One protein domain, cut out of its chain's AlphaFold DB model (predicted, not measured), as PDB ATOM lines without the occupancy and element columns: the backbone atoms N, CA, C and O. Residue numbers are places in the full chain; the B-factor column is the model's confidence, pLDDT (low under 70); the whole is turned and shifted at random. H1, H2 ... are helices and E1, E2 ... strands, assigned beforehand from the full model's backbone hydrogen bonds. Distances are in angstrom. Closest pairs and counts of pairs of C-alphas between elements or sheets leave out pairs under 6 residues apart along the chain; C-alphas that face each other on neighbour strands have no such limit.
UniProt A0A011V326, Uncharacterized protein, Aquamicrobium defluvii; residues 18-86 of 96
ATOM      1  N   PRO A  18     200.495 229.077 203.217       87.25
ATOM      2  CA  PRO A  18     200.433 229.758 201.935       87.25
ATOM      3  C   PRO A  18     199.479 230.953 201.986       87.25
ATOM      4  O   PRO A  18     198.496 230.982 202.729       87.25
ATOM      5  N   ASN A  19     199.755 231.938 201.138       77.25
ATOM      6  CA  ASN A  19     198.928 233.117 200.950       77.25
ATOM      7  C   ASN A  19     197.682 232.756 200.129       77.25
ATOM      8  O   ASN A  19     197.606 233.011 198.928       77.25
ATOM      9  N   GLY A  20     196.718 232.115 200.786       77.06
ATOM     10  CA  GLY A  20     195.418 231.771 200.224       77.06
ATOM     11  C   GLY A  20     194.280 232.385 201.040       77.06
ATOM     12  O   GLY A  20     194.415 232.528 202.255       77.06
ATOM     13  N   PRO A  21     193.126 232.696 200.418       75.69
ATOM     14  CA  PRO A  21     191.970 233.262 201.119       75.69
ATOM     15  C   PRO A  21     191.468 232.369 202.263       75.69
ATOM     16  O   PRO A  21     190.923 232.880 203.232       75.69
ATOM     17  N   ALA A  22     191.703 231.055 202.194       80.62
ATOM     18  CA  ALA A  22     191.402 230.137 203.288       80.62
ATOM     19  C   ALA A  22     192.257 230.406 204.539       80.62
ATOM     20  O   ALA A  22     191.741 230.404 205.645       80.62
ATOM     21  N   TYR A  23     193.549 230.690 204.375       81.94
ATOM     22  CA  TYR A  23     194.469 230.956 205.487       81.94
ATOM     23  C   TYR A  23     194.423 232.415 205.965       81.94
ATOM     24  O   TYR A  23     195.105 232.772 206.921       81.94
ATOM     25  N   ALA A  24     193.607 233.260 205.324       80.00
ATOM     26  CA  ALA A  24     193.246 234.572 205.852       80.00
ATOM     27  C   ALA A  24     192.187 234.480 206.966       80.00
ATOM     28  O   ALA A  24     192.023 235.436 207.722       80.00
ATOM     29  N   ASP A  25     191.478 233.350 207.075       84.69
ATOM     30  CA  ASP A  25     190.520 233.088 208.147       84.69
ATOM     31  C   ASP A  25     191.256 232.632 209.425       84.69
ATOM     32  O   ASP A  25     191.900 231.574 209.417       84.69
ATOM     33  N   PRO A  26     191.148 233.376 210.546       83.81
ATOM     34  CA  PRO A  26     191.733 232.977 211.821       83.81
ATOM     35  C   PRO A  26     191.316 231.574 212.276       83.81
ATOM     36  O   PRO A  26     192.143 230.860 212.832       83.81
ATOM     37  N   ALA A  27     190.089 231.130 211.982       87.06
ATOM     38  CA  ALA A  27     189.618 229.800 212.372       87.06
ATOM     39  C   ALA A  27     190.357 228.676 211.625       87.06
ATOM     40  O   ALA A  27     190.583 227.590 212.160       87.06
ATOM     41  N   VAL A  28     190.769 228.911 210.376       86.62
ATOM     42  CA  VAL A  28     191.610 227.961 209.630       86.62
ATOM     43  C   VAL A  28     193.012 227.910 210.234       86.62
ATOM     44  O   VAL A  28     193.575 226.822 210.358       86.62
ATOM     45  N   ILE A  29     193.554 229.056 210.651       87.12
ATOM     46  CA  ILE A  29     194.859 229.132 211.318       87.12
ATOM     47  C   ILE A  29     194.838 228.438 212.682       87.12
ATOM     48  O   ILE A  29     195.751 227.670 212.974       87.12
ATOM     49  N   ASP A  30     193.784 228.619 213.475       87.94
ATOM     50  CA  ASP A  30     193.628 227.938 214.766       87.94
ATOM     51  C   ASP A  30     193.545 226.410 214.582       87.94
ATOM     52  O   ASP A  30     194.170 225.644 215.319       87.94
ATOM     53  N   ARG A  31     192.839 225.937 213.543       88.88
ATOM     54  CA  ARG A  31     192.788 224.504 213.199       88.88
ATOM     55  C   ARG A  31     194.128 223.965 212.719       88.88
ATOM     56  O   ARG A  31     194.473 222.828 213.037       88.88
ATOM     57  N   LEU A  32     194.881 224.762 211.968       88.75
ATOM     58  CA  LEU A  32     196.233 224.420 211.539       88.75
ATOM     59  C   LEU A  32     197.173 224.298 212.746       88.75
ATOM     60  O   LEU A  32     197.914 223.324 212.853       88.75
ATOM     61  N   GLU A  33     197.102 225.245 213.679       89.38
ATOM     62  CA  GLU A  33     197.865 225.235 214.928       89.38
ATOM     63  C   GLU A  33     197.533 223.990 215.764       89.38
ATOM     64  O   GLU A  33     198.431 223.236 216.145       89.38
ATOM     65  N   ALA A  34     196.245 223.684 215.940       88.88
ATOM     66  CA  ALA A  34     195.798 222.477 216.627       88.88
ATOM     67  C   ALA A  34     196.256 221.183 215.928       88.88
ATOM     68  O   ALA A  34     196.693 220.239 216.592       88.88
ATOM     69  N   PHE A  35     196.189 221.127 214.594       89.75
ATOM     70  CA  PHE A  35     196.653 219.983 213.805       89.75
ATOM     71  C   PHE A  35     198.145 219.720 214.027       89.75
ATOM     72  O   PHE A  35     198.544 218.590 214.319       89.75
ATOM     73  N   VAL A  36     198.962 220.771 213.943       88.88
ATOM     74  CA  VAL A  36     200.413 220.683 214.110       88.88
ATOM     75  C   VAL A  36     200.772 220.278 215.540       88.88
ATOM     76  O   VAL A  36     201.545 219.339 215.716       88.88
ATOM     77  N   LEU A  37     200.161 220.892 216.560       87.12
ATOM     78  CA  LEU A  37     200.395 220.540 217.967       87.12
ATOM     79  C   LEU A  37     199.980 219.097 218.287       87.12
ATOM     80  O   LEU A  37     200.679 218.396 219.018       87.12
ATOM     81  N   LYS A  38     198.877 218.613 217.702       88.06
ATOM     82  CA  LYS A  38     198.434 217.219 217.853       88.06
ATOM     83  C   LYS A  38     199.405 216.238 217.198       88.06
ATOM     84  O   LYS A  38     199.630 215.149 217.724       88.06
ATOM     85  N   ARG A  39     199.960 216.590 216.035       87.56
ATOM     86  CA  ARG A  39     200.852 215.711 215.265       87.56
ATOM     87  C   ARG A  39     202.289 215.720 215.790       87.56
ATOM     88  O   ARG A  39     202.968 214.697 215.697       87.56
ATOM     89  N   PHE A  40     202.722 216.841 216.360       88.25
ATOM     90  CA  PHE A  40     204.100 217.108 216.775       88.25
ATOM     91  C   PHE A  40     204.188 217.632 218.224       88.25
ATOM     92  O   PHE A  40     204.754 218.695 218.460       88.25
ATOM     93  N   PRO A  41     203.676 216.891 219.228       80.50
ATOM     94  CA  PRO A  41     203.551 217.388 220.606       80.50
ATOM     95  C   PRO A  41     204.888 217.582 221.341       80.50
ATOM     96  O   PRO A  41     204.927 218.209 222.394       80.50
ATOM     97  N   LEU A  42     205.977 217.005 220.824       79.56
ATOM     98  CA  LEU A  42     207.321 217.106 221.408       79.56
ATOM     99  C   LEU A  42     208.169 218.205 220.759       79.56
ATOM    100  O   LEU A  42     209.265 218.495 221.237       79.56
ATOM    101  N   ASP A  43     207.690 218.789 219.663       79.44
ATOM    102  CA  ASP A  43     208.398 219.830 218.939       79.44
ATOM    103  C   ASP A  43     207.894 221.200 219.397       79.44
ATOM    104  O   ASP A  43     206.703 221.411 219.621       79.44
ATOM    105  N   THR A  44     208.801 222.170 219.507       86.12
ATOM    106  CA  THR A  44     208.395 223.568 219.669       86.12
ATOM    107  C   THR A  44     208.003 224.105 218.299       86.12
ATOM    108  O   THR A  44     208.862 224.589 217.563       86.12
ATOM    109  N   VAL A  45     206.729 223.956 217.932       86.19
ATOM    110  CA  VAL A  45     206.193 224.425 216.648       86.19
ATOM    111  C   VAL A  45     205.218 225.573 216.858       86.19
ATOM    112  O   VAL A  45     204.308 225.475 217.673       86.19
ATOM    113  N   GLU A  46     205.387 226.637 216.082       87.94
ATOM    114  CA  GLU A  46     204.492 227.791 216.042       87.94
ATOM    115  C   GLU A  46     203.944 227.981 214.625       87.94
ATOM    116  O   GLU A  46     204.638 227.707 213.644       87.94
ATOM    117  N   VAL A  47     202.711 228.475 214.496       86.69
ATOM    118  CA  VAL A  47     202.128 228.842 213.197       86.69
ATOM    119  C   VAL A  47     202.189 230.356 213.031       86.69
ATOM    120  O   VAL A  47     201.656 231.116 213.840       86.69
ATOM    121  N   ALA A  48     202.833 230.814 211.961       86.31
ATOM    122  CA  ALA A  48     202.897 232.226 211.640       86.31
ATOM    123  C   ALA A  48     201.503 232.738 211.261       86.31
ATOM    124  O   ALA A  48     200.915 232.327 210.264       86.31
ATOM    125  N   ARG A  49     201.011 233.706 212.038       79.69
ATOM    126  CA  ARG A  49     199.760 234.434 211.761       79.69
ATOM    127  C   ARG A  49     199.940 235.596 210.778       79.69
ATOM    128  O   ARG A  49     198.999 236.330 210.497       79.69
ATOM    129  N   VAL A  50     201.161 235.796 210.283       68.50
ATOM    130  CA  VAL A  50     201.488 236.861 209.333       68.50
ATOM    131  C   VAL A  50     201.285 236.339 207.919       68.50
ATOM    132  O   VAL A  50     202.042 235.493 207.448       68.50
ATOM    133  N   VAL A  51     200.288 236.888 207.226       63.12
ATOM    134  CA  VAL A  51     200.089 236.654 205.794       63.12
ATOM    135  C   VAL A  51     201.189 237.395 205.034       63.12
ATOM    136  O   VAL A  51     201.169 238.623 204.927       63.12
ATOM    137  N   GLN A  52     202.188 236.661 204.540       64.62
ATOM    138  CA  GLN A  52     203.227 237.241 203.694       64.62
ATOM    139  C   GLN A  52     202.788 237.227 202.226       64.62
ATOM    140  O   GLN A  52     202.347 236.189 201.722       64.62
ATOM    141  N   PRO A  53     202.937 238.344 201.496       59.66
ATOM    142  CA  PRO A  53     202.701 238.333 200.065       59.66
ATOM    143  C   PRO A  53     203.728 237.403 199.398       59.66
ATOM    144  O   PRO A  53     204.926 237.553 199.628       59.66
ATOM    145  N   ARG A  54     203.251 236.512 198.511       70.56
ATOM    146  CA  ARG A  54     204.036 235.609 197.628       70.56
ATOM    147  C   ARG A  54     204.459 234.240 198.184       70.56
ATOM    148  O   ARG A  54     205.357 233.625 197.620       70.56
ATOM    149  N   ILE A  55     203.818 233.729 199.232       76.75
ATOM    150  CA  ILE A  55     204.016 232.329 199.639       76.75
ATOM    151  C   ILE A  55     202.961 231.451 198.960       76.75
ATOM    152  O   ILE A  55     201.773 231.597 199.233       76.75
ATOM    153  N   GLU A  56     203.385 230.553 198.073       79.94
ATOM    154  CA  GLU A  56     202.486 229.658 197.321       79.94
ATOM    155  C   GLU A  56     202.268 228.303 198.013       79.94
ATOM    156  O   GLU A  56     201.278 227.625 197.749       79.94
ATOM    157  N   SER A  57     203.157 227.918 198.930       85.88
ATOM    158  CA  SER A  57     203.128 226.635 199.637       85.88
ATOM    159  C   SER A  57     203.568 226.774 201.094       85.88
ATOM    160  O   SER A  57     204.158 227.779 201.492       85.88
ATOM    161  N   PHE A  58     203.293 225.755 201.911       89.38
ATOM    162  CA  PHE A  58     203.766 225.735 203.291       89.38
ATOM    163  C   PHE A  58     205.285 225.892 203.364       89.38
ATOM    164  O   PHE A  58     206.042 225.166 202.723       89.38
ATOM    165  N   THR A  59     205.732 226.821 204.202       89.00
ATOM    166  CA  THR A  59     207.152 227.016 204.488       89.00
ATOM    167  C   THR A  59     207.404 226.727 205.955       89.00
ATOM    168  O   THR A  59     206.839 227.378 206.821       89.00
ATOM    169  N   VAL A  60     208.282 225.768 206.250       90.31
ATOM    170  CA  VAL A  60     208.720 225.502 207.625       90.31
ATOM    171  C   VAL A  60     210.105 226.094 207.820       90.31
ATOM    172  O   VAL A  60     211.043 225.726 207.107       90.31
ATOM    173  N   VAL A  61     210.241 227.006 208.776       89.25
ATOM    174  CA  VAL A  61     211.514 227.617 209.167       89.25
ATOM    175  C   VAL A  61     211.977 226.970 210.459       89.25
ATOM    176  O   VAL A  61     211.215 226.883 211.412       89.25
ATOM    177  N   CYS A  62     213.222 226.508 210.493       90.62
ATOM    178  CA  CYS A  62     213.823 225.962 211.701       90.62
ATOM    179  C   CYS A  62     214.750 227.008 212.327       90.62
ATOM    180  O   CYS A  62     215.529 227.643 211.616       90.62
ATOM    181  N   TRP A  63     214.666 227.197 213.641       85.69
ATOM    182  CA  TRP A  63     215.442 228.201 214.369       85.69
ATOM    183  C   TRP A  63     215.843 227.698 215.758       85.69
ATOM    184  O   TRP A  63     215.295 226.726 216.271       85.69
ATOM    185  N   GLY A  64     216.847 228.344 216.348       83.31
ATOM    186  CA  GLY A  64     217.412 227.947 217.637       83.31
ATOM    187  C   GLY A  64     218.569 226.941 217.539       83.31
ATOM    188  O   GLY A  64     219.067 226.639 216.446       83.31
ATOM    189  N   PRO A  65     219.057 226.451 218.692       77.88
ATOM    190  CA  PRO A  65     220.169 225.511 218.744       77.88
ATOM    191  C   PRO A  65     219.810 224.217 218.004       77.88
ATOM    192  O   PRO A  65     218.770 223.616 218.241       77.88
ATOM    193  N   GLY A  66     220.673 223.803 217.073       78.69
ATOM    194  CA  GLY A  66     220.474 222.589 216.279       78.69
ATOM    195  C   GLY A  66     219.721 222.770 214.958       78.69
ATOM    196  O   GLY A  66     219.662 221.808 214.203       78.69
ATOM    197  N   ALA A  67     219.239 223.970 214.602       80.56
ATOM    198  CA  ALA A  67     218.465 224.203 213.370       80.56
ATOM    199  C   ALA A  67     219.165 223.780 212.056       80.56
ATOM    200  O   ALA A  67     218.505 223.440 211.076       80.56
ATOM    201  N   GLY A  68     220.502 223.766 212.041       80.25
ATOM    202  CA  GLY A  68     221.314 223.279 210.917       80.25
ATOM    203  C   GLY A  68     221.681 221.791 210.980       80.25
ATOM    204  O   GLY A  68     222.379 221.302 210.096       80.25
ATOM    205  N   SER A  69     221.261 221.070 212.022       86.12
ATOM    206  CA  SER A  69     221.567 219.650 212.192       86.12
ATOM    207  C   SER A  69     220.782 218.783 211.208       86.12
ATOM    208  O   SER A  69     219.665 219.121 210.808       86.12
ATOM    209  N   ALA A  70     221.334 217.615 210.866       85.75
ATOM    210  CA  ALA A  70     220.636 216.632 210.037       85.75
ATOM    211  C   ALA A  70     219.290 216.214 210.656       85.75
ATOM    212  O   ALA A  70     218.297 216.103 209.945       85.75
ATOM    213  N   ALA A  71     219.228 216.071 211.985       85.38
ATOM    214  CA  ALA A  71     218.000 215.724 212.696       85.38
ATOM    215  C   ALA A  71     216.910 216.796 212.526       85.38
ATOM    216  O   ALA A  71     215.765 216.471 212.215       85.38
ATOM    217  N   SER A  72     217.268 218.076 212.661       86.56
ATOM    218  CA  SER A  72     216.334 219.190 212.465       86.56
ATOM    219  C   SER A  72     215.889 219.331 211.012       86.56
ATOM    220  O   SER A  72     214.719 219.617 210.760       86.56
ATOM    221  N   GLN A  73     216.776 219.064 210.048       88.06
ATOM    222  CA  GLN A  73     216.397 219.010 208.635       88.06
ATOM    223  C   GLN A  73     215.417 217.867 208.359       88.06
ATOM    224  O   GLN A  73     214.361 218.108 207.779       88.06
ATOM    225  N   SER A  74     215.701 216.648 208.827       89.00
ATOM    226  CA  SER A  74     214.773 215.518 208.702       89.00
ATOM    227  C   SER A  74     213.424 215.825 209.349       89.00
ATOM    228  O   SER A  74     212.384 215.551 208.756       89.00
ATOM    229  N   ARG A  75     213.416 216.456 210.530       89.75
ATOM    230  CA  ARG A  75     212.175 216.839 211.213       89.75
ATOM    231  C   ARG A  75     211.382 217.883 210.428       89.75
ATOM    232  O   ARG A  75     210.179 217.721 210.267       89.75
ATOM    233  N   ARG A  76     212.056 218.888 209.860       90.94
ATOM    234  CA  ARG A  76     211.449 219.881 208.961       90.94
ATOM    235  C   ARG A  76     210.738 219.214 207.781       90.94
ATOM    236  O   ARG A  76     209.616 219.602 207.470       90.94
ATOM    237  N   PHE A  77     211.364 218.219 207.147       90.44
ATOM    238  CA  PHE A  77     210.743 217.472 206.047       90.44
ATOM    239  C   PHE A  77     209.491 216.712 206.493       90.44
ATOM    240  O   PHE A  77     208.487 216.738 205.790       90.44
ATOM    241  N   VAL A  78     209.516 216.090 207.675       91.75
ATOM    242  CA  VAL A  78     208.343 215.391 208.227       91.75
ATOM    243  C   VAL A  78     207.191 216.359 208.509       91.75
ATOM    244  O   VAL A  78     206.042 216.035 208.215       91.75
ATOM    245  N   ILE A  79     207.482 217.544 209.053       91.56
ATOM    246  CA  ILE A  79     206.462 218.573 209.300       91.56
ATOM    247  C   ILE A  79     205.862 219.047 207.973       91.56
ATOM    248  O   ILE A  79     204.645 219.072 207.847       91.56
ATOM    249  N   LEU A  80     206.695 219.367 206.977       91.25
ATOM    250  CA  LEU A  80     206.225 219.776 205.647       91.25
ATOM    251  C   LEU A  80     205.316 218.726 205.004       91.25
ATOM    252  O   LEU A  80     204.232 219.078 204.556       91.25
ATOM    253  N   ALA A  81     205.713 217.453 205.027       90.12
ATOM    254  CA  ALA A  81     204.907 216.372 204.465       90.12
ATOM    255  C   ALA A  81     203.540 216.249 205.161       90.12
ATOM    256  O   ALA A  81     202.521 216.108 204.500       90.12
ATOM    257  N   ALA A  82     203.489 216.371 206.492       89.62
ATOM    258  CA  ALA A  82     202.217 216.331 207.215       89.62
ATOM    259  C   ALA A  82     201.307 217.534 206.912       89.62
ATOM    260  O   ALA A  82     200.091 217.429 207.041       89.62
ATOM    261  N   LEU A  83     201.879 218.683 206.542       89.00
ATOM    262  CA  LEU A  83     201.112 219.874 206.175       89.00
ATOM    263  C   LEU A  83     200.461 219.753 204.793       89.00
ATOM    264  O   LEU A  83     199.443 220.398 204.563       89.00
ATOM    265  N   GLU A  84     200.995 218.921 203.895       83.75
ATOM    266  CA  GLU A  84     200.347 218.625 202.608       83.75
ATOM    267  C   GLU A  84     199.003 217.903 202.800       83.75
ATOM    268  O   GLU A  84     198.074 218.114 202.023       83.75
ATOM    269  N   ASP A  85     198.866 217.132 203.884       82.94
ATOM    270  CA  ASP A  85     197.620 216.454 204.256       82.94
ATOM    271  C   ASP A  85     196.597 217.393 204.926       82.94
ATOM    272  O   ASP A  85     195.441 217.015 205.145       82.94
ATOM    273  N   PHE A  86     196.991 218.620 205.293       84.06
ATOM    274  CA  PHE A  86     196.086 219.561 205.942       84.06
ATOM    275  C   PHE A  86     195.082 220.127 204.933       84.06
ATOM    276  O   PHE A  86     195.422 220.926 204.062       84.06
TER     277      PHE A  86
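Overview. This is residues 18 to 86 of the 96 residues of an uncharacterized protein of Aquamicrobium defluvii (UniProt A0A011V326). Two helix-and-strand pairs, H1 with E1 and E2 with H2, make a small compact body, and the long loop of residues 48 to 58 joins them. The 69 printed residues hold two helices and two strands in the order H1, E1, E2, H2, of mixed class; no two strands pair. The radius of gyration of the C-alphas is 12.3 A, and the spans are 34 by 26 by 20 A.

Along the chain. H1, residues 26 to 39, begins at C-alpha 26 (191.733, 232.977, 211.821) and is 19.8 A long. E1 is residues 44 to 47, and E2 is residues 59 to 63. H2, residues 70 to 84, is 21.7 A long and ends at C-alpha 84 (200.347, 218.625, 202.608).

Arrangement. The closest C-alphas of H1 and E1 are those of Glu 33 and Val 47, 5.8 A apart. Those of E2 and H2 are Val 60 and Arg 76, 6.4 A apart. H1 and H2 are near each other, with 8 pairs of C-alphas within 10 A, and so are E1 and E2, also with 8. H1 and E2 are apart. E1 and E2 pair with no named strand. In H1 and H2 every O i to N i+4 pair is within hydrogen-bond range.

Size, cuts and confidence. The printed part has no cut. The link E1 to E2 is long, 11 residues. Residues 50 to 53 have pLDDT under 70.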